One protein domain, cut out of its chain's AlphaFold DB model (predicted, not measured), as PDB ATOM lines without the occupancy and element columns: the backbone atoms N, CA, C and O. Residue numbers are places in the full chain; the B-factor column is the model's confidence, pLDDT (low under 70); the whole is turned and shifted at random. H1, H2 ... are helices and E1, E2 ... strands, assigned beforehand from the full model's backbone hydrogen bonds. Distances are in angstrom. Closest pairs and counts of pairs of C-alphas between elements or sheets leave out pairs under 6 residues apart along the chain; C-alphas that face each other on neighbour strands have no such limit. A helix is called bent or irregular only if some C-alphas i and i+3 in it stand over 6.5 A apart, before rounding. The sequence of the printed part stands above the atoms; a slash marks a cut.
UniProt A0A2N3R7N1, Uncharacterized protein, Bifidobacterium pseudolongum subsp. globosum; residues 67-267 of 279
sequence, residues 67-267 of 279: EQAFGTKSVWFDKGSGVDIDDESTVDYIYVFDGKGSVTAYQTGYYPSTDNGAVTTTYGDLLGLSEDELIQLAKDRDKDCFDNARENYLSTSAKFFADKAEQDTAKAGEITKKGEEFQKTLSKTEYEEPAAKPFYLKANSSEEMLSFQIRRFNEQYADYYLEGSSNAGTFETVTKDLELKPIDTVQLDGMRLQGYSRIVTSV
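This is residues 67 to 267 of the 279 residues of an uncharacterized protein of Bifidobacterium pseudolongum subsp. globosum (UniProt A0A2N3R7N1). One long, strongly twisted sheet folds back on itself into two leaves, and the long helix H3 crosses strands E3, E2 and E1 slantwise and reaches out beyond them. At that far end H4 folds back beside H3 as a helical hairpin and H5 packs on H4, making a small helical head. The printed part has 201 residues in the order H1 E1 E2 E3 H2 H3 H4 E4 E5 H5 E6 E7 E8 E9, a mixed class of helices and strands; the sheet runs E6 E5 E4 E3 E2 E1 E9 E8 E7, its neighbours antiparallel except that E4 and E3 meet only at a point. It is elongated, 61 by 38 by 28 A, and only just compact, close to loose, with a radius of gyration of the C-alphas of 19.6 A.

The strands are E6, residues 235 to 243, 25.2 A; E5, 208 to 217, 28.0 A; E4, 197 to 203, 19.6 A; E3, 102 to 107; E2, 93 to 97; E1, 74 to 78; E9, 263 to 266; E8, 256 to 260; and E7, 246 to 251. H3, residues 131 to 167, runs 52.2 A from C-alpha 131 at (139.736, 123.346, 172.191) to C-alpha 167 at (147.128, 133.697, 222.801). H4 is residues 172 to 186, 20.6 A; H5 221 to 227; H2 123 to 126; and H1 67 to 70, from C-alpha 67 at (120.277, 130.235, 176.186).

In this folded sheet, one sheet bent back into two leaves, E6 and E5 face E3, E2, E1, E9, E8 and E7, with E4 as the hinge. The closest C-alphas of E3 and E5, Ala 105 and Ile 214, are 6.1 A apart. E1 E2 E3 and E7 E8 E9 are meanders, each strand the antiparallel neighbour of the one before. N 76 and O 95 of E1 and E2 are 2.8 A apart, and N 214 and O 238 of E5 and E6 2.9 A, within hydrogen-bond range. E6 runs on into E7 at 95 degrees. H3 is on the sheet at a height of 5.4 A, at 40 degrees to E1 on the local plane. With residues 150 to 166 alone it touches H4, closest C-alphas Ala 165 and Ala 172 at 4.1 A, a shallow tilt of 12 degrees, opposite ways. H4 touches H5, closest C-alphas Lys 178 and Leu 226 at 6.6 A. H2 is close to H3 but not clearly touching, C-alphas Leu 126 and Leu 134 at 6.7 A; H1 only grazes the sheet. Every O i to N i+4 pair is within range in H3, H4 and H5; H1 and H2 are too short for one.

The C-alphas of Ala 170 and Gly 254, the two farthest apart, are 62.9 A apart. The printed part has no cut. The links E1 to E2 and E3 to H2 are long. Mean pLDDT of the printed part is 91.9; residues 81 to 83 are under 70.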
ATOM      1  N   GLU A  67     120.736 131.628 176.234       94.81
ATOM      2  CA  GLU A  67     120.277 130.235 176.186       94.81
ATOM      3  C   GLU A  67     121.047 129.424 175.143       94.81
ATOM      4  O   GLU A  67     121.499 128.312 175.417       94.81
ATOM      5  N   GLN A  68     121.222 129.991 173.947       95.88
ATOM      6  CA  GLN A  68     121.941 129.349 172.853       95.88
ATOM      7  C   GLN A  68     123.452 129.330 173.118       95.88
ATOM      8  O   GLN A  68     124.107 128.324 172.838       95.88
ATOM      9  N   ALA A  69     124.005 130.414 173.667       96.75
ATOM     10  CA  ALA A  69     125.423 130.540 173.978       96.75
ATOM     11  C   ALA A  69     125.872 129.472 174.991       96.75
ATOM     12  O   ALA A  69     126.736 128.651 174.684       96.75
ATOM     13  N   PHE A  70     125.232 129.410 176.161       96.81
ATOM     14  CA  PHE A  70     125.584 128.451 177.217       96.81
ATOM     15  C   PHE A  70     124.996 127.047 176.983       96.81
ATOM     16  O   PHE A  70     125.505 126.056 177.509       96.81
ATOM     17  N   GLY A  71     123.963 126.935 176.141       96.25
ATOM     18  CA  GLY A  71     123.466 125.667 175.602       96.25
ATOM     19  C   GLY A  71     124.383 125.025 174.551       96.25
ATOM     20  O   GLY A  71     124.129 123.895 174.139       96.25
ATOM     21  N   THR A  72     125.461 125.696 174.130       96.69
ATOM     22  CA  THR A  72     126.440 125.184 173.158       96.69
ATOM     23  C   THR A  72     127.729 124.747 173.858       96.69
ATOM     24  O   THR A  72     128.257 125.463 174.710       96.69
ATOM     25  N   LYS A  73     128.281 123.582 173.476       97.62
ATOM     26  CA  LYS A  73     129.590 123.123 173.976       97.62
ATOM     27  C   LYS A  73     130.660 124.159 173.614       97.62
ATOM     28  O   LYS A  73     130.870 124.424 172.433       97.62
ATOM     29  N   SER A  74     131.289 124.767 174.613       98.12
ATOM     30  CA  SER A  74     132.164 125.927 174.412       98.12
ATOM     31  C   SER A  74     133.093 126.163 175.604       98.12
ATOM     32  O   SER A  74     132.781 125.777 176.733       98.12
ATOM     33  N   VAL A  75     134.234 126.814 175.355       98.62
ATOM     34  CA  VAL A  75     135.162 127.270 176.400       98.62
ATOM     35  C   VAL A  75     135.056 128.785 176.543       98.62
ATOM     36  O   VAL A  75     135.030 129.517 175.551       98.62
ATOM     37  N   TRP A  76     134.987 129.248 177.786       98.44
ATOM     38  CA  TRP A  76     134.889 130.651 178.161       98.44
ATOM     39  C   TRP A  76     135.939 130.994 179.221       98.44
ATOM     40  O   TRP A  76     136.353 130.144 180.005       98.44
ATOM     41  N   PHE A  77     136.344 132.255 179.260       97.12
ATOM     42  CA  PHE A  77     137.458 132.774 180.044       97.12
ATOM     43  C   PHE A  77     136.953 133.893 180.957       97.12
ATOM     44  O   PHE A  77     136.163 134.738 180.521       97.12
ATOM     45  N   ASP A  78     137.384 133.903 182.219       94.31
ATOM     46  CA  ASP A  78     137.149 135.039 183.112       94.31
ATOM     47  C   ASP A  78     137.874 136.283 182.572       94.31
ATOM     48  O   ASP A  78     139.049 136.244 182.204       94.31
ATOM     49  N   LYS A  79     137.142 137.393 182.503       87.19
ATOM     50  CA  LYS A  79     137.639 138.711 182.086       87.19
ATOM     51  C   LYS A  79     138.081 139.568 183.278       87.19
ATOM     52  O   LYS A  79     138.724 140.596 183.088       87.19
ATOM     53  N   GLY A  80     137.706 139.205 184.504       77.00
ATOM     54  CA  GLY A  80     137.940 140.032 185.684       77.00
ATOM     55  C   GLY A  80     137.052 141.286 185.750       77.00
ATOM     56  O   GLY A  80     136.093 141.469 184.994       77.00
ATOM     57  N   SER A  81     137.316 142.151 186.735       65.94
ATOM     58  CA  SER A  81     136.506 143.352 187.010       65.94
ATOM     59  C   SER A  81     137.017 144.561 186.233       65.94
ATOM     60  O   SER A  81     138.058 145.092 186.597       65.94
ATOM     61  N   GLY A  82     136.267 145.068 185.251       62.72
ATOM     62  CA  GLY A  82     136.487 146.427 184.722       62.72
ATOM     63  C   GLY A  82     137.868 146.708 184.110       62.72
ATOM     64  O   GLY A  82     138.217 147.873 183.952       62.72
ATOM     65  N   VAL A  83     138.632 145.666 183.779       66.38
ATOM     66  CA  VAL A  83     139.890 145.749 183.031       66.38
ATOM     67  C   VAL A  83     139.614 145.624 181.537       66.38
ATOM     68  O   VAL A  83     138.735 144.855 181.131       66.38
ATOM     69  N   ASP A  84     140.344 146.373 180.719       80.06
ATOM     70  CA  ASP A  84     140.472 146.064 179.295       80.06
ATOM     71  C   ASP A  84     141.299 144.777 179.149       80.06
ATOM     72  O   ASP A  84     142.138 144.494 180.000       80.06
ATOM     73  N   ILE A  85     141.022 143.965 178.124       84.06
ATOM     74  CA  ILE A  85     141.763 142.719 177.886       84.06
ATOM     75  C   ILE A  85     142.922 143.001 176.924       84.06
ATOM     76  O   ILE A  85     142.698 143.466 175.805       84.06
ATOM     77  N   ASP A  86     144.124 142.635 177.349       84.88
ATOM     78  CA  ASP A  86     145.332 142.481 176.538       84.88
ATOM     79  C   ASP A  86     145.957 141.085 176.753       84.88
ATOM     80  O   ASP A  86     145.408 140.254 177.479       84.88
ATOM     81  N   ASP A  87     147.096 140.807 176.112       81.06
ATOM     82  CA  ASP A  87     147.745 139.491 176.177       81.06
ATOM     83  C   ASP A  87     148.318 139.155 177.572       81.06
ATOM     84  O   ASP A  87     148.449 137.976 177.889       81.06
ATOM     85  N   GLU A  88     148.640 140.144 178.420       86.00
ATOM     86  CA  GLU A  88     149.140 139.908 179.792       86.00
ATOM     87  C   GLU A  88     148.011 139.868 180.840       86.00
ATOM     88  O   GLU A  88     148.226 139.454 181.982       86.00
ATOM     89  N   SER A  89     146.789 140.245 180.454       90.19
ATOM     90  CA  SER A  89     145.605 140.207 181.309       90.19
ATOM     91  C   SER A  89     145.322 138.791 181.814       90.19
ATOM     92  O   SER A  89     145.334 137.815 181.058       90.19
ATOM     93  N   THR A  90     145.053 138.675 183.113       92.81
ATOM     94  CA  THR A  90     144.989 137.390 183.814       92.81
ATOM     95  C   THR A  90     143.609 136.744 183.731       92.81
ATOM     96  O   THR A  90     142.588 137.386 183.977       92.81
ATOM     97  N   VAL A  91     143.591 135.442 183.458       95.38
ATOM     98  CA  VAL A  91     142.401 134.591 183.415       95.38
ATOM     99  C   VAL A  91     142.371 133.757 184.693       95.38
ATOM    100  O   VAL A  91     143.037 132.725 184.793       95.38
ATOM    101  N   ASP A  92     141.608 134.205 185.692       94.06
ATOM    102  CA  ASP A  92     141.523 133.527 186.998       94.06
ATOM    103  C   ASP A  92     140.697 132.230 186.951       94.06
ATOM    104  O   ASP A  92     140.899 131.344 187.784       94.06
ATOM    105  N   TYR A  93     139.789 132.100 185.975       96.38
ATOM    106  CA  TYR A  93     139.002 130.890 185.730       96.38
ATOM    107  C   TYR A  93     138.792 130.619 184.235       96.38
ATOM    108  O   TYR A  93     138.529 131.537 183.454       96.38
ATOM    109  N   ILE A  94     138.789 129.336 183.872       98.25
ATOM    110  CA  ILE A  94     138.316 128.831 182.578       98.25
ATOM    111  C   ILE A  94     137.061 127.981 182.809       98.25
ATOM    112  O   ILE A  94     137.044 127.058 183.626       98.25
ATOM    113  N   TYR A  95     135.997 128.295 182.075       98.31
ATOM    114  CA  TYR A  95     134.682 127.673 182.178       98.31
ATOM    115  C   TYR A  95     134.396 126.841 180.924       98.31
ATOM    116  O   TYR A  95     134.392 127.362 179.810       98.31
ATOM    117  N   VAL A  96     134.139 125.547 181.095       98.56
ATOM    118  CA  VAL A  96     133.850 124.610 180.001       98.56
ATOM    119  C   VAL A  96     132.384 124.202 180.071       98.56
ATOM    120  O   VAL A  96     131.982 123.482 180.987       98.56
ATOM    121  N   PHE A  97     131.586 124.660 179.110       98.38
ATOM    122  CA  PHE A  97     130.173 124.308 178.977       98.38
ATOM    123  C   PHE A  97     130.033 123.014 178.176       98.38
ATOM    124  O   PHE A  97     130.652 122.849 177.124       98.38
ATOM    125  N   ASP A  98     129.200 122.089 178.655       97.25
ATOM    126  CA  ASP A  98     129.041 120.759 178.052       97.25
ATOM    127  C   ASP A  98     127.999 120.697 176.917       97.25
ATOM    128  O   ASP A  98     127.855 119.660 176.260       97.25
ATOM    129  N   GLY A  99     127.272 121.797 176.687       96.06
ATOM    130  CA  GLY A  99     126.153 121.882 175.744       96.06
ATOM    131  C   GLY A  99     124.898 121.111 176.179       96.06
ATOM    132  O   GLY A  99     124.056 120.773 175.349       96.06
ATOM    133  N   LYS A 100     124.790 120.753 177.467       95.19
ATOM    134  CA  LYS A 100     123.698 119.950 178.056       95.19
ATOM    135  C   LYS A 100     123.188 120.530 179.382       95.19
ATOM    136  O   LYS A 100     122.490 119.839 180.124       95.19
ATOM    137  N   GLY A 101     123.511 121.791 179.669       96.25
ATOM    138  CA  GLY A 101     123.084 122.503 180.878       96.25
ATOM    139  C   GLY A 101     124.084 122.464 182.037       96.25
ATOM    140  O   GLY A 101     123.731 122.899 183.133       96.25
ATOM    141  N   SER A 102     125.312 121.973 181.824       98.06
ATOM    142  CA  SER A 102     126.359 121.962 182.852       98.06
ATOM    143  C   SER A 102     127.604 122.746 182.439       98.06
ATOM    144  O   SER A 102     127.950 122.851 181.262       98.06
ATOM    145  N   VAL A 103     128.306 123.263 183.443       98.38
ATOM    146  CA  VAL A 103     129.598 123.936 183.322       98.38
ATOM    147  C   VAL A 103     130.597 123.321 184.302       98.38
ATOM    148  O   VAL A 103     130.271 123.074 185.466       98.38
ATOM    149  N   THR A 104     131.821 123.077 183.846       98.38
ATOM    150  CA  THR A 104     132.973 122.839 184.725       98.38
ATOM    151  C   THR A 104     133.780 124.125 184.823       98.38
ATOM    152  O   THR A 104     134.137 124.699 183.798       98.38
ATOM    153  N   ALA A 105     134.071 124.574 186.041       97.88
ATOM    154  CA  ALA A 105     134.936 125.719 186.297       97.88
ATOM    155  C   ALA A 105     136.293 125.229 186.807       97.88
ATOM    156  O   ALA A 105     136.345 124.578 187.849       97.88
ATOM    157  N   TYR A 106     137.351 125.565 186.078       97.81
ATOM    158  CA  TYR A 106     138.745 125.344 186.451       97.81
ATOM    159  C   TYR A 106     139.336 126.669 186.923       97.81
ATOM    160  O   TYR A 106     139.188 127.681 186.234       97.81
ATOM    161  N   GLN A 107     139.976 126.689 188.087       96.44
ATOM    162  CA  GLN A 107     140.722 127.838 188.575       96.44
ATOM    163  C   GLN A 107     142.084 127.893 187.880       96.44
ATOM    164  O   GLN A 107     142.847 126.938 187.895       96.44
ATOM    165  N   THR A 108     142.401 129.023 187.263       96.75
ATOM    166  CA  THR A 108     143.611 129.189 186.444       96.75
ATOM    167  C   THR A 108     144.517 130.329 186.918       96.75
ATOM    168  O   THR A 108     145.605 130.520 186.367       96.75
ATOM    169  N   GLY A 109     144.109 131.019 187.991       93.50
ATOM    170  CA  GLY A 109     144.920 131.954 188.770       93.50
ATOM    171  C   GLY A 109     144.885 131.654 190.278       93.50
ATOM    172  O   GLY A 109     143.828 131.377 190.852       93.50
ATOM    173  N   TYR A 110     146.039 131.732 190.942       90.75
ATOM    174  CA  TYR A 110     146.169 131.709 192.398       90.75
ATOM    175  C   TYR A 110     147.347 132.571 192.863       90.75
ATOM    176  O   TYR A 110     148.481 132.387 192.419       90.75
ATOM    177  N   TYR A 111     147.081 133.480 193.800       88.31
ATOM    178  CA  TYR A 111     148.057 134.427 194.339       88.31
ATOM    179  C   TYR A 111     148.235 134.164 195.843       88.31
ATOM    180  O   TYR A 111     147.472 134.708 196.645       88.31
ATOM    181  N   PRO A 112     149.190 133.304 196.253       83.44
ATOM    182  CA  PRO A 112     149.420 133.025 197.664       83.44
ATOM    183  C   PRO A 112     149.923 134.266 198.407       83.44
ATOM    184  O   PRO A 112     150.587 135.139 197.851       83.44
ATOM    185  N   SER A 113     149.666 134.303 199.713       78.75
ATOM    186  CA  SER A 113     150.211 135.305 200.639       78.75
ATOM    187  C   SER A 113     151.641 134.991 201.114       78.75
ATOM    188  O   SER A 113     152.184 135.715 201.949       78.75
ATOM    189  N   THR A 114     152.246 133.920 200.596       76.44
ATOM    190  CA  THR A 114     153.616 133.465 200.877       76.44
ATOM    191  C   THR A 114     154.435 133.372 199.588       76.44
ATOM    192  O   THR A 114     153.884 133.372 198.489       76.44
ATOM    193  N   ASP A 115     155.757 133.235 199.716       78.31
ATOM    194  CA  ASP A 115     156.712 133.196 198.595       78.31
ATOM    195  C   ASP A 115     156.645 131.912 197.727       78.31
ATOM    196  O   ASP A 115     157.562 131.640 196.952       78.31
ATOM    197  N   ASN A 116     155.566 131.125 197.810       73.19
ATOM    198  CA  ASN A 116     155.364 129.883 197.045       73.19
ATOM    199  C   ASN A 116     155.174 130.104 195.523       73.19
ATOM    200  O   ASN A 116     155.034 129.142 194.771       73.19
ATOM    201  N   GLY A 117     155.197 131.361 195.065       79.31
ATOM    202  CA  GLY A 117     154.993 131.761 193.672       79.31
ATOM    203  C   GLY A 117     153.515 131.789 193.284       79.31
ATOM    204  O   GLY A 117     152.718 131.005 193.787       79.31
ATOM    205  N   ALA A 118     153.124 132.701 192.395       88.75
ATOM    206  CA  ALA A 118     151.764 132.713 191.861       88.75
ATOM    207  C   ALA A 118     151.588 131.636 190.781       88.75
ATOM    208  O   ALA A 118     152.503 131.378 189.996       88.75
ATOM    209  N   VAL A 119     150.391 131.053 190.712       92.94
ATOM    210  CA  VAL A 119     149.916 130.382 189.499       92.94
ATOM    211  C   VAL A 119     149.150 131.430 188.708       92.94
ATOM    212  O   VAL A 119     148.252 132.080 189.238       92.94
ATOM    213  N   THR A 120     149.511 131.623 187.448       92.94
ATOM    214  CA  THR A 120     148.882 132.627 186.591       92.94
ATOM    215  C   THR A 120     148.686 132.042 185.203       92.94
ATOM    216  O   THR A 120     149.535 131.305 184.697       92.94
ATOM    217  N   THR A 121     147.551 132.383 184.606       95.69
ATOM    218  CA  THR A 121     147.231 132.147 183.201       95.69
ATOM    219  C   THR A 121     146.862 133.492 182.605       95.69
ATOM    220  O   THR A 121     146.112 134.248 183.221       95.69
ATOM    221  N   THR A 122     147.399 133.806 181.438       94.94
ATOM    222  CA  THR A 122     147.152 135.054 180.706       94.94
ATOM    223  C   THR A 122     146.398 134.768 179.412       94.94
ATOM    224  O   THR A 122     146.380 133.626 178.950       94.94
ATOM    225  N   TYR A 123     145.793 135.778 178.780       93.56
ATOM    226  CA  TYR A 123     145.231 135.588 177.434       93.56
ATOM    227  C   TYR A 123     146.307 135.199 176.405       93.56
ATOM    228  O   TYR A 123     146.020 134.411 175.504       93.56
ATOM    229  N   GLY A 124     147.552 135.652 176.589       93.12
ATOM    230  CA  GLY A 124     148.723 135.253 175.809       93.12
ATOM    231  C   GLY A 124     149.001 133.745 175.837       93.12
ATOM    232  O   GLY A 124     149.360 133.171 174.809       93.12
ATOM    233  N   ASP A 125     148.763 133.080 176.973       95.12
ATOM    234  CA  ASP A 125     148.900 131.619 177.109       95.12
ATOM    235  C   ASP A 125     147.821 130.840 176.331       95.12
ATOM    236  O   ASP A 125     148.004 129.662 176.027       95.12
ATOM    237  N   LEU A 126     146.698 131.485 175.987       95.81
ATOM    238  CA  LEU A 126     145.592 130.890 175.225       95.81
ATOM    239  C   LEU A 126     145.785 131.007 173.700       95.81
ATOM    240  O   LEU A 126     145.005 130.435 172.926       95.81
ATOM    241  N   LEU A 127     146.786 131.769 173.244       93.25
ATOM    242  CA  LEU A 127     146.970 132.092 171.828       93.25
ATOM    243  C   LEU A 127     147.418 130.876 171.010       93.25
ATOM    244  O   LEU A 127     148.435 130.236 171.276       93.25
ATOM    245  N   GLY A 128     146.657 130.571 169.958       92.44
ATOM    246  CA  GLY A 128     146.936 129.471 169.039       92.44
ATOM    247  C   GLY A 128     146.602 128.070 169.558       92.44
ATOM    248  O   GLY A 128     146.902 127.105 168.850       92.44
ATOM    249  N   LEU A 129     145.985 127.948 170.739       96.00
ATOM    250  CA  LEU A 129     145.531 126.669 171.290       96.00
ATOM    251  C   LEU A 129     144.214 126.200 170.648       96.00
ATOM    252  O   LEU A 129     143.299 126.985 170.374       96.00
ATOM    253  N   SER A 130     144.106 124.891 170.428       96.38
ATOM    254  CA  SER A 130     142.852 124.213 170.087       96.38
ATOM    255  C   SER A 130     141.937 124.041 171.310       96.38
ATOM    256  O   SER A 130     142.348 124.263 172.445       96.38
ATOM    257  N   GLU A 131     140.684 123.622 171.098       96.19
ATOM    258  CA  GLU A 131     139.736 123.346 172.191       96.19
ATOM    259  C   GLU A 131     140.288 122.337 173.211       96.19
ATOM    260  O   GLU A 131     140.237 122.594 174.413       96.19
ATOM    261  N   ASP A 132     140.850 121.219 172.745       97.94
ATOM    262  CA  ASP A 132     141.393 120.182 173.629       97.94
ATOM    263  C   ASP A 132     142.629 120.683 174.401       97.94
ATOM    264  O   ASP A 132     142.792 120.365 175.578       97.94
ATOM    265  N   GLU A 133     143.469 121.521 173.780       98.31
ATOM    266  CA  GLU A 133     144.628 122.148 174.435       98.31
ATOM    267  C   GLU A 133     144.210 123.202 175.474       98.31
ATOM    268  O   GLU A 133     144.797 123.245 176.552       98.31
ATOM    269  N   LEU A 134     143.167 124.001 175.206       98.44
ATOM    270  CA  LEU A 134     142.586 124.941 176.177       98.44
ATOM    271  C   LEU A 134     142.021 124.205 177.402       98.44
ATOM    272  O   LEU A 134     142.229 124.634 178.537       98.44
ATOM    273  N   ILE A 135     141.325 123.083 177.186       98.44
ATOM    274  CA  ILE A 135     140.775 122.252 178.266       98.44
ATOM    275  C   ILE A 135     141.900 121.573 179.062       98.44
ATOM    276  O   ILE A 135     141.816 121.496 180.289       98.44
ATOM    277  N   GLN A 136     142.958 121.096 178.398       98.62
ATOM    278  CA  GLN A 136     144.105 120.496 179.080       98.62
ATOM    279  C   GLN A 136     144.874 121.534 179.910       98.62
ATOM    280  O   GLN A 136     145.139 121.282 181.083       98.62
ATOM    281  N   LEU A 137     145.130 122.727 179.358       98.44
ATOM    282  CA  LEU A 137     145.732 123.845 180.091       98.44
ATOM    283  C   LEU A 137     144.910 124.199 181.336       98.44
ATOM    284  O   LEU A 137     145.480 124.373 182.411       98.44
ATOM    285  N   ALA A 138     143.579 124.255 181.216       98.50
ATOM    286  CA  ALA A 138     142.691 124.530 182.342       98.50
ATOM    287  C   ALA A 138     142.813 123.474 183.460       98.50
ATOM    288  O   ALA A 138     142.922 123.832 184.629       98.50
ATOM    289  N   LYS A 139     142.856 122.181 183.105       98.44
ATOM    290  CA  LYS A 139     143.041 121.066 184.056       98.44
ATOM    291  C   LYS A 139     144.397 121.104 184.755       98.44
ATOM    292  O   LYS A 139     144.463 120.889 185.964       98.44
ATOM    293  N   ASP A 140     145.462 121.358 183.999       98.25
ATOM    294  CA  ASP A 140     146.822 121.412 184.535       98.25
ATOM    295  C   ASP A 140     146.966 122.606 185.492       98.25
ATOM    296  O   ASP A 140     147.481 122.454 186.599       98.25
ATOM    297  N   ARG A 141     146.403 123.767 185.129       97.56
ATOM    298  CA  ARG A 141     146.408 124.976 185.965       97.56
ATOM    299  C   ARG A 141     145.514 124.889 187.200       97.56
ATOM    300  O   ARG A 141     145.918 125.409 188.237       97.56
ATOM    301  N   ASP A 142     144.372 124.205 187.143       97.56
ATOM    302  CA  ASP A 142     143.530 123.945 188.327       97.56
ATOM    303  C   ASP A 142     144.253 123.051 189.337       97.56
ATOM    304  O   ASP A 142     144.259 123.326 190.541       97.56
ATOM    305  N   LYS A 143     144.977 122.042 188.839       96.38
ATOM    306  CA  LYS A 143     145.847 121.214 189.670       96.38
ATOM    307  C   LYS A 143     147.020 122.012 190.258       96.38
ATOM    308  O   LYS A 143     147.281 121.873 191.453       96.38
ATOM    309  N   ASP A 144     147.695 122.848 189.465       95.75
ATOM    310  CA  ASP A 144     148.766 123.734 189.950       95.75
ATOM    311  C   ASP A 144     148.243 124.678 191.050       95.75
ATOM    312  O   ASP A 144     148.862 124.807 192.109       95.75
ATOM    313  N   CYS A 145     147.075 125.301 190.836       94.88
ATOM    314  CA  CYS A 145     146.414 126.166 191.816       94.88
ATOM    315  C   CYS A 145     146.097 125.403 193.107       94.88
ATOM    316  O   CYS A 145     146.342 125.921 194.195       94.88
ATOM    317  N   PHE A 146     145.589 124.172 193.006       94.25
ATOM    318  CA  PHE A 146     145.305 123.333 194.167       94.25
ATOM    319  C   PHE A 146     146.566 122.960 194.959       94.25
ATOM    320  O   PHE A 146     146.574 123.106 196.183       94.25
ATOM    321  N   ASP A 147     147.621 122.471 194.296       93.12
ATOM    322  CA  ASP A 147     148.846 122.054 194.986       93.12
ATOM    323  C   ASP A 147     149.513 123.258 195.677       93.12
ATOM    324  O   ASP A 147     149.892 123.159 196.847       93.12
ATOM    325  N   ASN A 148     149.551 124.416 195.008       92.75
ATOM    326  CA  ASN A 148     150.075 125.665 195.563       92.75
ATOM    327  C   ASN A 148     149.220 126.183 196.736       92.75
ATOM    328  O   ASN A 148     149.757 126.479 197.805       92.75
ATOM    329  N   ALA A 149     147.889 126.201 196.600       92.06
ATOM    330  CA  ALA A 149     146.981 126.567 197.688       92.06
ATOM    331  C   ALA A 149     147.147 125.645 198.904       92.06
ATOM    332  O   ALA A 149     147.245 126.131 200.030       92.06
ATOM    333  N   ARG A 150     147.276 124.325 198.700       92.31
ATOM    334  CA  ARG A 150     147.546 123.367 199.783       92.31
ATOM    335  C   ARG A 150     148.877 123.661 200.479       92.31
ATOM    336  O   ARG A 150     148.917 123.656 201.707       92.31
ATOM    337  N   GLU A 151     149.953 123.920 199.737       91.56
ATOM    338  CA  GLU A 151     151.275 124.221 200.309       91.56
ATOM    339  C   GLU A 151     151.316 125.567 201.043       91.56
ATOM    340  O   GLU A 151     151.801 125.639 202.177       91.56
ATOM    341  N   ASN A 152     150.739 126.618 200.451       90.88
ATOM    342  CA  ASN A 152     150.564 127.919 201.099       90.88
ATOM    343  C   ASN A 152     149.763 127.764 202.402       90.88
ATOM    344  O   ASN A 152     150.110 128.326 203.447       90.88
ATOM    345  N   TYR A 153     148.706 126.952 202.365       91.19
ATOM    346  CA  TYR A 153     147.826 126.785 203.507       91.19
ATOM    347  C   TYR A 153     148.399 125.897 204.609       91.19
ATOM    348  O   TYR A 153     148.168 126.194 205.777       91.19
ATOM    349  N   LEU A 154     149.211 124.881 204.296       91.56
ATOM    350  CA  LEU A 154     149.998 124.148 205.299       91.56
ATOM    351  C   LEU A 154     150.874 125.121 206.107       91.56
ATOM    352  O   LEU A 154     150.827 125.121 207.337       91.56
ATOM    353  N   SER A 155     151.593 126.015 205.420       90.06
ATOM    354  CA  SER A 155     152.454 127.028 206.047       90.06
ATOM    355  C   SER A 155     151.667 128.018 206.921       90.06
ATOM    356  O   SER A 155     151.944 128.174 208.116       90.06
ATOM    357  N   THR A 156     150.639 128.661 206.359       91.94
ATOM    358  CA  THR A 156     149.876 129.708 207.065       91.94
ATOM    359  C   THR A 156     149.026 129.154 208.210       91.94
ATOM    360  O   THR A 156     149.002 129.748 209.290       91.94
ATOM    361  N   SER A 157     148.401 127.984 208.043       93.00
ATOM    362  CA  SER A 157     147.627 127.348 209.118       93.00
ATOM    363  C   SER A 157     148.511 126.833 210.260       93.00
ATOM    364  O   SER A 157     148.123 126.952 211.421       93.00
ATOM    365  N   ALA A 158     149.723 126.331 209.984       93.31
ATOM    366  CA  ALA A 158     150.663 125.941 211.039       93.31
ATOM    367  C   ALA A 158     151.034 127.139 211.931       93.31
ATOM    368  O   ALA A 158     151.007 127.027 213.160       93.31
ATOM    369  N   LYS A 159     151.289 128.308 211.322       93.94
ATOM    370  CA  LYS A 159     151.482 129.562 212.063       93.94
ATOM    371  C   LYS A 159     150.228 129.973 212.839       93.94
ATOM    372  O   LYS A 159     150.340 130.322 214.009       93.94
ATOM    373  N   PHE A 160     149.045 129.895 212.229       94.94
ATOM    374  CA  PHE A 160     147.779 130.227 212.889       94.94
ATOM    375  C   PHE A 160     147.560 129.434 214.188       94.94
ATOM    376  O   PHE A 160     147.278 130.034 215.226       94.94
ATOM    377  N   PHE A 161     147.727 128.106 214.168       96.38
ATOM    378  CA  PHE A 161     147.540 127.289 215.373       96.38
ATOM    379  C   PHE A 161     148.585 127.600 216.457       96.38
ATOM    380  O   PHE A 161     148.231 127.620 217.637       96.38
ATOM    381  N   ALA A 162     149.834 127.899 216.080       96.31
ATOM    382  CA  ALA A 162     150.865 128.338 217.021       96.31
ATOM    383  C   ALA A 162     150.508 129.691 217.668       96.31
ATOM    384  O   ALA A 162     150.425 129.780 218.894       96.31
ATOM    385  N   ASP A 163     150.189 130.707 216.860       96.88
ATOM    386  CA  ASP A 163     149.799 132.041 217.333       96.88
ATOM    387  C   ASP A 163     148.557 131.975 218.249       96.88
ATOM    388  O   ASP A 163     148.480 132.674 219.262       96.88
ATOM    389  N   LYS A 164     147.580 131.108 217.937       96.56
ATOM    390  CA  LYS A 164     146.392 130.878 218.780       96.56
ATOM    391  C   LYS A 164     146.721 130.176 220.099       96.56
ATOM    392  O   LYS A 164     146.128 130.525 221.119       96.56
ATOM    393  N   ALA A 165     147.648 129.217 220.103       96.88
ATOM    394  CA  ALA A 165     148.081 128.528 221.319       96.88
ATOM    395  C   ALA A 165     148.868 129.455 222.264       96.88
ATOM    396  O   ALA A 165     148.734 129.340 223.483       96.88
ATOM    397  N   GLU A 166     149.635 130.408 221.723       97.19
ATOM    398  CA  GLU A 166     150.280 131.468 222.510       97.19
ATOM    399  C   GLU A 166     149.264 132.468 223.093       97.19
ATOM    400  O   GLU A 166     149.433 132.934 224.220       97.19
ATOM    401  N   GLN A 167     148.186 132.777 222.359       96.88
ATOM    402  CA  GLN A 167     147.128 133.697 222.801       96.88
ATOM    403  C   GLN A 167     146.211 133.100 223.886       96.88
ATOM    404  O   GLN A 167     145.929 133.772 224.879       96.88
ATOM    405  N   ASP A 168     145.748 131.853 223.734       96.06
ATOM    406  CA  ASP A 168     144.921 131.144 224.728       96.06
ATOM    407  C   ASP A 168     145.756 130.081 225.459       96.06
ATOM    408  O   ASP A 168     145.615 128.871 225.261       96.06
ATOM    409  N   THR A 169     146.636 130.547 226.350       94.25
ATOM    410  CA  THR A 169     147.512 129.680 227.165       94.25
ATOM    411  C   THR A 169     146.754 128.672 228.038       94.25
ATOM    412  O   THR A 169     147.320 127.645 228.409       94.25
ATOM    413  N   ALA A 170     145.471 128.917 228.340       96.94
ATOM    414  CA  ALA A 170     144.627 127.983 229.082       96.94
ATOM    415  C   ALA A 170     144.191 126.778 228.227       96.94
ATOM    416  O   ALA A 170     143.949 125.701 228.775       96.94
ATOM    417  N   LYS A 171     144.124 126.939 226.897       96.12
ATOM    418  CA  LYS A 171     143.785 125.875 225.937       96.12
ATOM    419  C   LYS A 171     144.924 125.465 225.011       96.12
ATOM    420  O   LYS A 171     144.710 124.584 224.184       96.12
ATOM    421  N   ALA A 172     146.125 126.029 225.153       96.75
ATOM    422  CA  ALA A 172     147.273 125.789 224.273       96.75
ATOM    423  C   ALA A 172     147.457 124.312 223.865       96.75
ATOM    424  O   ALA A 172     147.589 124.015 222.684       96.75
ATOM    425  N   GLY A 173     147.372 123.368 224.812       96.44
ATOM    426  CA  GLY A 173     147.485 121.931 224.519       96.44
ATOM    427  C   GLY A 173     146.359 121.346 223.647       96.44
ATOM    428  O   GLY A 173     146.617 120.448 222.848       96.44
ATOM    429  N   GLU A 174     145.126 121.851 223.757       96.62
ATOM    430  CA  GLU A 174     144.017 121.488 222.858       96.62
ATOM    431  C   GLU A 174     144.233 122.091 221.464       96.62
ATOM    432  O   GLU A 174     144.068 121.399 220.460       96.62
ATOM    433  N   ILE A 175     144.641 123.365 221.408       97.19
ATOM    434  CA  ILE A 175     144.859 124.115 220.164       97.19
ATOM    435  C   ILE A 175     145.988 123.479 219.347       97.19
ATOM    436  O   ILE A 175     145.788 123.188 218.169       97.19
ATOM    437  N   THR A 176     147.131 123.179 219.972       97.00
ATOM    438  CA  THR A 176     148.252 122.479 219.325       97.00
ATOM    439  C   THR A 176     147.816 121.123 218.782       97.00
ATOM    440  O   THR A 176     148.088 120.818 217.624       97.00
ATOM    441  N   LYS A 177     147.073 120.330 219.568       96.69
ATOM    442  CA  LYS A 177     146.591 119.017 219.124       96.69
ATOM    443  C   LYS A 177     145.631 119.125 217.929       96.69
ATOM    444  O   LYS A 177     145.769 118.368 216.972       96.69
ATOM    445  N   LYS A 178     144.687 120.076 217.952       95.12
ATOM    446  CA  LYS A 178     143.823 120.377 216.797       95.12
ATOM    447  C   LYS A 178     144.655 120.796 215.583       95.12
ATOM    448  O   LYS A 178     144.385 120.324 214.486       95.12
ATOM    449  N   GLY A 179     145.694 121.606 215.779       95.69
ATOM    450  CA  GLY A 179     146.638 121.979 214.727       95.69
ATOM    451  C   GLY A 179     147.353 120.774 214.111       95.69
ATOM    452  O   GLY A 179     147.380 120.645 212.893       95.69
ATOM    453  N   GLU A 180     147.868 119.846 214.917       96.00
ATOM    454  CA  GLU A 180     148.500 118.608 214.431       96.00
ATOM    455  C   GLU A 180     147.523 117.721 213.633       96.00
ATOM    456  O   GLU A 180     147.869 117.206 212.563       96.00
ATOM    457  N   GLU A 181     146.289 117.553 214.123       94.12
ATOM    458  CA  GLU A 181     145.232 116.795 213.439       94.12
ATOM    459  C   GLU A 181     144.801 117.471 212.122       94.12
ATOM    460  O   GLU A 181     144.605 116.790 211.108       94.12
ATOM    461  N   PHE A 182     144.762 118.805 212.101       93.62
ATOM    462  CA  PHE A 182     144.520 119.618 210.913       93.62
ATOM    463  C   PHE A 182     145.638 119.470 209.873       93.62
ATOM    464  O   PHE A 182     145.361 119.071 208.742       93.62
ATOM    465  N   GLN A 183     146.904 119.696 210.254       94.56
ATOM    466  CA  GLN A 183     148.067 119.550 209.365       94.56
ATOM    467  C   GLN A 183     148.094 118.161 208.719       94.56
ATOM    468  O   GLN A 183     148.297 118.028 207.511       94.56
ATOM    469  N   LYS A 184     147.819 117.115 209.506       94.25
ATOM    470  CA  LYS A 184     147.765 115.719 209.050       94.25
ATOM    471  C   LYS A 184     146.617 115.436 208.076       94.25
ATOM    472  O   LYS A 184     146.748 114.536 207.247       94.25
ATOM    473  N   THR A 185     145.506 116.156 208.192       91.50
ATOM    474  CA  THR A 185     144.357 116.058 207.277       91.50
ATOM    475  C   THR A 185     144.653 116.807 205.979       91.50
ATOM    476  O   THR A 185     144.526 116.245 204.893       91.50
ATOM    477  N   LEU A 186     145.161 118.037 206.084       92.00
ATOM    478  CA  LEU A 186     145.520 118.871 204.941       92.00
ATOM    479  C   LEU A 186     146.648 118.253 204.096       92.00
ATOM    480  O   LEU A 186     146.524 118.172 202.877       92.00
ATOM    481  N   SER A 187     147.681 117.691 204.736       93.25
ATOM    482  CA  SER A 187     148.791 116.977 204.067       93.25
ATOM    483  C   SER A 187     148.354 115.734 203.279       93.25
ATOM    484  O   SER A 187     149.130 115.200 202.494       93.25
ATOM    485  N   LYS A 188     147.135 115.239 203.518       93.31
ATOM    486  CA  LYS A 188     146.527 114.097 202.821       93.31
ATOM    487  C   LYS A 188     145.428 114.507 201.843       93.31
ATOM    488  O   LYS A 188     144.778 113.636 201.277       93.31
ATOM    489  N   THR A 189     145.167 115.804 201.693       92.31
ATOM    490  CA  THR A 189     144.190 116.271 200.712       92.31
ATOM    491  C   THR A 189     144.813 116.135 199.325       92.31
ATOM    492  O   THR A 189     145.837 116.756 199.019       92.31
ATOM    493  N   GLU A 190     144.201 115.286 198.507       92.81
ATOM    494  CA  GLU A 190     144.574 115.053 197.115       92.81
ATOM    495  C   GLU A 190     143.747 115.950 196.183       92.81
ATOM    496  O   GLU A 190     142.694 116.470 196.561       92.81
ATOM    497  N   TYR A 191     144.259 116.156 194.970       93.94
ATOM    498  CA  TYR A 191     143.558 116.895 193.928       93.94
ATOM    499  C   TYR A 191     142.372 116.077 193.405       93.94
ATOM    500  O   TYR A 191     142.521 114.898 193.081       93.94
ATOM    501  N   GLU A 192     141.218 116.720 193.261       93.06
ATOM    502  CA  GLU A 192     140.025 116.150 192.641       93.06
ATOM    503  C   GLU A 192     139.559 117.097 191.534       93.06
ATOM    504  O   GLU A 192     139.144 118.217 191.834       93.06
ATOM    505  N   GLU A 193     139.600 116.639 190.278       94.81
ATOM    506  CA  GLU A 193     139.159 117.434 189.123       94.81
ATOM    507  C   GLU A 193     137.715 117.948 189.331       94.81
ATOM    508  O   GLU A 193     136.842 117.179 189.762       94.81
ATOM    509  N   PRO A 194     137.428 119.234 189.049       95.56
ATOM    510  CA  PRO A 194     136.119 119.816 189.298       95.56
ATOM    511  C   PRO A 194     135.026 119.112 188.487       95.56
ATOM    512  O   PRO A 194     135.007 119.103 187.257       95.56
ATOM    513  N   ALA A 195     134.057 118.531 189.195       95.25
ATOM    514  CA  ALA A 195     132.886 117.931 188.570       95.25
ATOM    515  C   ALA A 195     131.971 119.011 187.974       95.25
ATOM    516  O   ALA A 195     131.649 119.985 188.661       95.25
ATOM    517  N   ALA A 196     131.482 118.779 186.752       97.00
ATOM    518  CA  ALA A 196     130.506 119.642 186.092       97.00
ATOM    519  C   ALA A 196     129.283 119.903 186.991       97.00
ATOM    520  O   ALA A 196     128.750 118.988 187.632       97.00
ATOM    521  N   LYS A 197     128.842 121.162 187.046       97.62
ATOM    522  CA  LYS A 197     127.690 121.626 187.830       97.62
ATOM    523  C   LYS A 197     126.621 122.197 186.906       97.62
ATOM    524  O   LYS A 197     126.980 122.793 185.893       97.62
ATOM    525  N   PRO A 198     125.326 122.058 187.239       97.88
ATOM    526  CA  PRO A 198     124.282 122.728 186.481       97.88
ATOM    527  C   PRO A 198     124.485 124.245 186.540       97.88
ATOM    528  O   PRO A 198     124.827 124.787 187.597       97.88
ATOM    529  N   PHE A 199     124.244 124.915 185.416       97.19
ATOM    530  CA  PHE A 199     124.086 126.365 185.386       97.19
ATOM    531  C   PHE A 199     122.611 126.745 185.227       97.19
ATOM    532  O   PHE A 199     121.783 125.954 184.774       97.19
ATOM    533  N   TYR A 200     122.289 127.978 185.598       95.75
ATOM    534  CA  TYR A 200     120.954 128.554 185.514       95.75
ATOM    535  C   TYR A 200     121.053 129.967 184.956       95.75
ATOM    536  O   TYR A 200     121.922 130.732 185.371       95.75
ATOM    537  N   LEU A 201     120.140 130.328 184.059       94.62
ATOM    538  CA  LEU A 201     119.941 131.716 183.658       94.62
ATOM    539  C   LEU A 201     118.831 132.308 184.537       94.62
ATOM    540  O   LEU A 201     117.800 131.672 184.764       94.62
ATOM    541  N   LYS A 202     119.080 133.488 185.106       90.44
ATOM    542  CA  LYS A 202     118.179 134.197 186.023       90.44
ATOM    543  C   LYS A 202     117.768 135.523 185.391       90.44
ATOM    544  O   LYS A 202     118.632 136.357 185.130       90.44
ATOM    545  N   ALA A 203     116.464 135.733 185.230       85.12
ATOM    546  CA  ALA A 203     115.878 137.013 184.845       85.12
ATOM    547  C   ALA A 203     115.302 137.725 186.076       85.12
ATOM    548  O   ALA A 203     114.333 137.258 186.676       85.12
ATOM    549  N   ASN A 204     115.882 138.869 186.433       76.44
ATOM    550  CA  ASN A 204     115.329 139.805 187.408       76.44
ATOM    551  C   ASN A 204     114.774 141.036 186.667       76.44
ATOM    552  O   ASN A 204     115.077 141.263 185.502       76.44
ATOM    553  N   SER A 205     114.002 141.895 187.342       70.31
ATOM    554  CA  SER A 205     113.338 143.064 186.723       70.31
ATOM    555  C   SER A 205     114.265 144.129 186.106       70.31
ATOM    556  O   SER A 205     113.772 145.099 185.537       70.31
ATOM    557  N   SER A 206     115.582 143.998 186.272       74.88
ATOM    558  CA  SER A 206     116.597 144.942 185.786       74.88
ATOM    559  C   SER A 206     117.898 144.283 185.324       74.88
ATOM    560  O   SER A 206     118.760 144.984 184.803       74.88
ATOM    561  N   GLU A 207     118.080 142.983 185.564       83.25
ATOM    562  CA  GLU A 207     119.373 142.302 185.447       83.25
ATOM    563  C   GLU A 207     119.182 140.849 185.017       83.25
ATOM    564  O   GLU A 207     118.277 140.154 185.484       83.25
ATOM    565  N   GLU A 208     120.087 140.394 184.163       92.12
ATOM    566  CA  GLU A 208     120.152 139.034 183.650       92.12
ATOM    567  C   GLU A 208     121.454 138.398 184.126       92.12
ATOM    568  O   GLU A 208     122.511 139.025 184.040       92.12
ATOM    569  N   MET A 209     121.402 137.176 184.661       94.38
ATOM    570  CA  MET A 209     122.577 136.534 185.254       94.38
ATOM    571  C   MET A 209     122.713 135.065 184.872       94.38
ATOM    572  O   MET A 209     121.766 134.291 184.991       94.38
ATOM    573  N   LEU A 210     123.935 134.664 184.532       95.50
ATOM    574  CA  LEU A 210     124.371 133.275 184.531       95.50
ATOM    575  C   LEU A 210     124.802 132.903 185.952       95.50
ATOM    576  O   LEU A 210     125.643 133.572 186.548       95.50
ATOM    577  N   SER A 211     124.240 131.820 186.478       95.94
ATOM    578  CA  SER A 211     124.465 131.343 187.838       95.94
ATOM    579  C   SER A 211     124.929 129.896 187.851       95.94
ATOM    580  O   SER A 211     124.282 129.036 187.260       95.94
ATOM    581  N   PHE A 212     126.020 129.602 188.552       96.31
ATOM    582  CA  PHE A 212     126.509 128.236 188.745       96.31
ATOM    583  C   PHE A 212     127.327 128.124 190.033       96.31
ATOM    584  O   PHE A 212     127.742 129.119 190.627       96.31
ATOM    585  N   GLN A 213     127.555 126.896 190.488       96.31
ATOM    586  CA  GLN A 213     128.416 126.630 191.639       96.31
ATOM    587  C   GLN A 213     129.834 126.298 191.184       96.31
ATOM    588  O   GLN A 213     130.021 125.470 190.295       96.31
ATOM    589  N   ILE A 214     130.825 126.885 191.851       94.00
ATOM    590  CA  ILE A 214     132.223 126.461 191.766       94.00
ATOM    591  C   ILE A 214     132.648 125.801 193.076       94.00
ATOM    592  O   ILE A 214     132.111 126.107 194.143       94.00
ATOM    593  N   ARG A 215     133.642 124.920 192.999       90.75
ATOM    594  CA  ARG A 215     134.396 124.431 194.154       90.75
ATOM    595  C   ARG A 215     135.723 125.179 194.175       90.75
ATOM    596  O   ARG A 215     136.347 125.303 193.129       90.75
ATOM    597  N   ARG A 216     136.160 125.651 195.339       86.75
ATOM    598  CA  ARG A 216     137.507 126.211 195.515       86.75
ATOM    599  C   ARG A 216     138.085 125.824 196.869       86.75
ATOM    600  O   ARG A 216     137.371 125.320 197.738       86.75
ATOM    601  N   PHE A 217     139.383 126.038 197.026       85.12
ATOM    602  CA  PHE A 217     140.083 125.809 198.283       85.12
ATOM    603  C   PHE A 217     139.558 126.759 199.380       85.12
ATOM    604  O   PHE A 217     139.325 127.938 199.118       85.12
ATOM    605  N   ASN A 218     139.330 126.251 200.594       86.69
ATOM    606  CA  ASN A 218     138.755 127.022 201.701       86.69
ATOM    607  C   ASN A 218     139.849 127.610 202.603       86.69
ATOM    608  O   ASN A 218     140.359 126.943 203.504       86.69
ATOM    609  N   GLU A 219     140.162 128.888 202.404       79.06
ATOM    610  CA  GLU A 219     141.183 129.606 203.180       79.06
ATOM    611  C   GLU A 219     140.759 129.917 204.634       79.06
ATOM    612  O   GLU A 219     141.598 130.291 205.453       79.06
ATOM    613  N   GLN A 220     139.491 129.697 205.006       82.94
ATOM    614  CA  GLN A 220     138.968 129.858 206.377       82.94
ATOM    615  C   GLN A 220     138.843 128.526 207.142       82.94
ATOM    616  O   GLN A 220     138.400 128.490 208.292       82.94
ATOM    617  N   TYR A 221     139.235 127.405 206.528       84.88
ATOM    618  CA  TYR A 221     139.089 126.068 207.104       84.88
ATOM    619  C   TYR A 221     139.788 125.903 208.470       84.88
ATOM    620  O   TYR A 221     139.226 125.256 209.349       84.88
ATOM    621  N   ALA A 222     140.957 126.510 208.696       87.50
ATOM    622  CA  ALA A 222     141.690 126.434 209.964       87.50
ATOM    623  C   ALA A 222     140.943 127.098 211.139       87.50
ATOM    624  O   ALA A 222     140.859 126.499 212.215       87.50
ATOM    625  N   ASP A 223     140.348 128.279 210.926       89.00
ATOM    626  CA  ASP A 223     139.490 128.952 211.912       89.00
ATOM    627  C   ASP A 223     138.271 128.080 212.247       89.00
ATOM    628  O   ASP A 223     138.054 127.709 213.404       89.00
ATOM    629  N   TYR A 224     137.525 127.657 211.222       89.25
ATOM    630  CA  TYR A 224     136.332 126.824 211.396       89.25
ATOM    631  C   TYR A 224     136.627 125.474 212.055       89.25
ATOM    632  O   TYR A 224     135.827 124.991 212.861       89.25
ATOM    633  N   TYR A 225     137.772 124.863 211.754       88.75
ATOM    634  CA  TYR A 225     138.205 123.614 212.375       88.75
ATOM    635  C   TYR A 225     138.544 123.800 213.858       88.75
ATOM    636  O   TYR A 225     138.157 122.975 214.689       88.75
ATOM    637  N   LEU A 226     139.216 124.900 214.216       90.69
ATOM    638  CA  LEU A 226     139.531 125.221 215.609       90.69
ATOM    639  C   LEU A 226     138.255 125.403 216.450       90.69
ATOM    640  O   LEU A 226     138.167 124.867 217.563       90.69
ATOM    641  N   GLU A 227     137.260 126.095 215.890       89.44
ATOM    642  CA  GLU A 227     135.934 126.316 216.486       89.44
ATOM    643  C   GLU A 227     135.057 125.051 216.545       89.44
ATOM    644  O   GLU A 227     134.071 125.024 217.282       89.44
ATOM    645  N   GLY A 228     135.405 123.987 215.811       84.38
ATOM    646  CA  GLY A 228     134.573 122.784 215.688       84.38
ATOM    647  C   GLY A 228     133.306 123.004 214.852       84.38
ATOM    648  O   GLY A 228     132.301 122.324 215.060       84.38
ATOM    649  N   SER A 229     133.340 123.968 213.930       84.50
ATOM    650  CA  SER A 229     132.225 124.317 213.049       84.50
ATOM    651  C   SER A 229     131.900 123.188 212.067       84.50
ATOM    652  O   SER A 229     132.791 122.549 211.507       84.50
ATOM    653  N   SER A 230     130.612 122.995 211.765       72.56
ATOM    654  CA  SER A 230     130.160 122.084 210.700       72.56
ATOM    655  C   SER A 230     130.641 122.491 209.303       72.56
ATOM    656  O   SER A 230     130.589 121.679 208.385       72.56
ATOM    657  N   ASN A 231     131.109 123.734 209.142       70.81
ATOM    658  CA  ASN A 231     131.618 124.272 207.879       70.81
ATOM    659  C   ASN A 231     133.135 124.037 207.709       70.81
ATOM    660  O   ASN A 231     133.744 124.547 206.769       70.81
ATOM    661  N   ALA A 232     133.761 123.276 208.611       74.12
ATOM    662  CA  ALA A 232     135.174 122.935 208.548       74.12
ATOM    663  C   ALA A 232     135.457 121.862 207.472       74.12
ATOM    664  O   ALA A 232     135.620 120.680 207.779       74.12
ATOM    665  N   GLY A 233     135.554 122.281 206.207       83.69
ATOM    666  CA  GLY A 233     136.041 121.454 205.096       83.69
ATOM    667  C   GLY A 233     137.122 122.157 204.272       83.69
ATOM    668  O   GLY A 233     137.050 123.368 204.081       83.69
ATOM    669  N   THR A 234     138.090 121.394 203.743       85.38
ATOM    670  CA  THR A 234     139.221 121.897 202.927       85.38
ATOM    671  C   THR A 234     138.796 122.616 201.646       85.38
ATOM    672  O   THR A 234     139.552 123.409 201.091       85.38
ATOM    673  N   PHE A 235     137.579 122.352 201.174       88.38
ATOM    674  CA  PHE A 235     136.987 123.005 200.018       88.38
ATOM    675  C   PHE A 235     135.655 123.628 200.407       88.38
ATOM    676  O   PHE A 235     134.880 123.026 201.152       88.38
ATOM    677  N   GLU A 236     135.363 124.788 199.833       89.31
ATOM    678  CA  GLU A 236     134.039 125.396 199.885       89.31
ATOM    679  C   GLU A 236     133.369 125.357 198.506       89.31
ATOM    680  O   GLU A 236     134.026 125.285 197.464       89.31
ATOM    681  N   THR A 237     132.035 125.377 198.508       91.25
ATOM    682  CA  THR A 237     131.224 125.528 197.295       91.25
ATOM    683  C   THR A 237     130.625 126.926 197.294       91.25
ATOM    684  O   THR A 237     129.907 127.287 198.223       91.25
ATOM    685  N   VAL A 238     130.915 127.705 196.255       92.69
ATOM    686  CA  VAL A 238     130.531 129.118 196.148       92.69
ATOM    687  C   VAL A 238     129.680 129.310 194.898       92.69
ATOM    688  O   VAL A 238     130.046 128.852 193.816       92.69
ATOM    689  N   THR A 239     128.549 129.999 195.033       94.50
ATOM    690  CA  THR A 239     127.749 130.426 193.879       94.50
ATOM    691  C   THR A 239     128.444 131.593 193.183       94.50
ATOM    692  O   THR A 239     128.730 132.613 193.810       94.50
ATOM    693  N   LYS A 240     128.692 131.455 191.882       93.00
ATOM    694  CA  LYS A 240     129.051 132.551 190.983       93.00
ATOM    695  C   LYS A 240     127.782 133.014 190.278       93.00
ATOM    696  O   LYS A 240     127.092 132.198 189.674       93.00
ATOM    697  N   ASP A 241     127.509 134.310 190.360       93.00
ATOM    698  CA  ASP A 241     126.495 135.006 189.571       93.00
ATOM    699  C   ASP A 241     127.227 136.017 188.671       93.00
ATOM    700  O   ASP A 241     127.986 136.853 189.169       93.00
ATOM    701  N   LEU A 242     127.063 135.893 187.351       92.19
ATOM    702  CA  LEU A 242     127.737 136.695 186.324       92.19
ATOM    703  C   LEU A 242     126.695 137.444 185.484       92.19
ATOM    704  O   LEU A 242     125.808 136.817 184.908       92.19
ATOM    705  N   GLU A 243     126.806 138.770 185.397       91.94
ATOM    706  CA  GLU A 243     125.881 139.629 184.642       91.94
ATOM    707  C   GLU A 243     125.988 139.379 183.125       91.94
ATOM    708  O   GLU A 243     127.059 139.502 182.529       91.94
ATOM    709  N   LEU A 244     124.853 139.102 182.483       93.19
ATOM    710  CA  LEU A 244     124.720 138.800 181.052       93.19
ATOM    711  C   LEU A 244     124.565 140.046 180.183       93.19
ATOM    712  O   LEU A 244     123.881 140.048 179.164       93.19
ATOM    713  N   LYS A 245     125.264 141.114 180.557       91.88
ATOM    714  CA  LYS A 245     125.388 142.317 179.742       91.88
ATOM    715  C   LYS A 245     126.429 142.080 178.646       91.88
ATOM    716  O   LYS A 245     127.598 141.894 179.001       91.88
ATOM    717  N   PRO A 246     126.055 142.073 177.351       93.31
ATOM    718  CA  PRO A 246     127.006 141.838 176.272       93.31
ATOM    719  C   PRO A 246     128.093 142.911 176.217       93.31
ATOM    720  O   PRO A 246     127.867 144.057 176.618       93.31
ATOM    721  N   ILE A 247     129.263 142.543 175.699       91.94
ATOM    722  CA  ILE A 247     130.380 143.468 175.474       91.94
ATOM    723  C   ILE A 247     130.763 143.555 173.996       91.94
ATOM    724  O   ILE A 247     130.537 142.627 173.215       91.94
ATOM    725  N   ASP A 248     131.398 144.671 173.639       90.81
ATOM    726  CA  ASP A 248     132.039 144.850 172.340       90.81
ATOM    727  C   ASP A 248     133.162 143.827 172.104       90.81
ATOM    728  O   ASP A 248     133.649 143.148 173.009       90.81
ATOM    729  N   THR A 249     133.588 143.718 170.846       92.38
ATOM    730  CA  THR A 249     134.652 142.777 170.474       92.38
ATOM    731  C   THR A 249     136.013 143.264 170.956       92.38
ATOM    732  O   THR A 249     136.421 144.367 170.597       92.38
ATOM    733  N   VAL A 250     136.763 142.400 171.638       92.06
ATOM    734  CA  VAL A 250     138.207 142.572 171.827       92.06
ATOM    735  C   VAL A 250     138.957 141.783 170.752       92.06
ATOM    736  O   VAL A 250     138.552 140.685 170.362       92.06
ATOM    737  N   GLN A 251     140.048 142.350 170.243       92.38
ATOM    738  CA  GLN A 251     140.912 141.720 169.250       92.38
ATOM    739  C   GLN A 251     142.341 141.647 169.788       92.38
ATOM    740  O   GLN A 251     142.972 142.681 169.988       92.38
ATOM    741  N   LEU A 252     142.834 140.425 169.966       90.44
ATOM    742  CA  LEU A 252     144.227 140.090 170.258       90.44
ATOM    743  C   LEU A 252     144.883 139.503 168.991       90.44
ATOM    744  O   LEU A 252     144.195 139.258 167.987       90.44
ATOM    745  N   ASP A 253     146.199 139.273 169.000       86.00
ATOM    746  CA  ASP A 253     146.879 138.624 167.869       86.00
ATOM    747  C   ASP A 253     146.498 137.135 167.803       86.00
ATOM    748  O   ASP A 253     146.740 136.368 168.726       86.00
ATOM    749  N   GLY A 254     145.839 136.714 166.722       86.00
ATOM    750  CA  GLY A 254     145.335 135.342 166.571       86.00
ATOM    751  C   GLY A 254     144.078 134.986 167.389       86.00
ATOM    752  O   GLY A 254     143.530 133.903 167.192       86.00
ATOM    753  N   MET A 255     143.550 135.867 168.245       92.31
ATOM    754  CA  MET A 255     142.345 135.585 169.042       92.31
ATOM    755  C   MET A 255     141.360 136.755 169.006       92.31
ATOM    756  O   MET A 255     141.725 137.913 169.199       92.31
ATOM    757  N   ARG A 256     140.083 136.465 168.749       94.69
ATOM    758  CA  ARG A 256     138.996 137.452 168.740       94.69
ATOM    759  C   ARG A 256     138.000 137.071 169.824       94.69
ATOM    760  O   ARG A 256     137.510 135.949 169.823       94.69
ATOM    761  N   LEU A 257     137.715 137.989 170.737       95.44
ATOM    762  CA  LEU A 257     136.946 137.737 171.951       95.44
ATOM    763  C   LEU A 257     135.648 138.543 171.954       95.44
ATOM    764  O   LEU A 257     135.647 139.744 171.694       95.44
ATOM    765  N   GLN A 258     134.543 137.889 172.292       95.75
ATOM    766  CA  GLN A 258     133.252 138.517 172.587       95.75
ATOM    767  C   GLN A 258     132.593 137.756 173.745       95.75
ATOM    768  O   GLN A 258     133.032 136.665 174.109       95.75
ATOM    769  N   GLY A 259     131.535 138.314 174.324       95.44
ATOM    770  CA  GLY A 259     130.791 137.656 175.392       95.44
ATOM    771  C   GLY A 259     130.039 138.661 176.240       95.44
ATOM    772  O   GLY A 259     129.403 139.573 175.712       95.44
ATOM    773  N   TYR A 260     130.166 138.503 177.553       94.19
ATOM    774  CA  TYR A 260     129.465 139.267 178.575       94.19
ATOM    775  C   TYR A 260     130.446 139.964 179.532       94.19
ATOM    776  O   TYR A 260     131.651 139.713 179.506       94.19
ATOM    777  N   SER A 261     129.932 140.843 180.397       88.06
ATOM    778  CA  SER A 261     130.707 141.784 181.231       88.06
ATOM    779  C   SER A 261     131.898 141.186 181.998       88.06
ATOM    780  O   SER A 261     132.903 141.874 182.202       88.06
ATOM    781  N   ARG A 262     131.786 139.918 182.415       90.12
ATOM    782  CA  ARG A 262     132.776 139.162 183.202       90.12
ATOM    783  C   ARG A 262     133.353 137.932 182.511       90.12
ATOM    784  O   ARG A 262     134.273 137.333 183.051       90.12
ATOM    785  N   ILE A 263     132.803 137.516 181.375       94.44
ATOM    786  CA  ILE A 263     133.090 136.201 180.802       94.44
ATOM    787  C   ILE A 263     133.040 136.268 179.276       94.44
ATOM    788  O   ILE A 263     132.046 136.696 178.690       94.44
ATOM    789  N   VAL A 264     134.131 135.863 178.632       96.50
ATOM    790  CA  VAL A 264     134.319 135.972 177.177       96.50
ATOM    791  C   VAL A 264     134.680 134.631 176.564       96.50
ATOM    792  O   VAL A 264     135.163 133.735 177.243       96.50
ATOM    793  N   THR A 265     134.463 134.484 175.268       97.69
ATOM    794  CA  THR A 265     134.833 133.298 174.497       97.69
ATOM    795  C   THR A 265     135.460 133.716 173.174       97.69
ATOM    796  O   THR A 265     135.280 134.843 172.703       97.69
ATOM    797  N   SER A 266     136.225 132.805 172.582       96.62
ATOM    798  CA  SER A 266     136.837 133.006 171.273       96.62
ATOM    799  C   SER A 266     135.785 132.854 170.172       96.62
ATOM    800  O   SER A 266     135.050 131.863 170.130       96.62
ATOM    801  N   VAL A 267     135.709 133.833 169.273       96.94
ATOM    802  CA  VAL A 267     134.692 133.924 168.221       96.94
ATOM    803  C   VAL A 267     135.305 134.079 166.831       96.94
ATOM    804  O   VAL A 267     136.401 134.606 166.653       96.94
TER     805      VAL A 267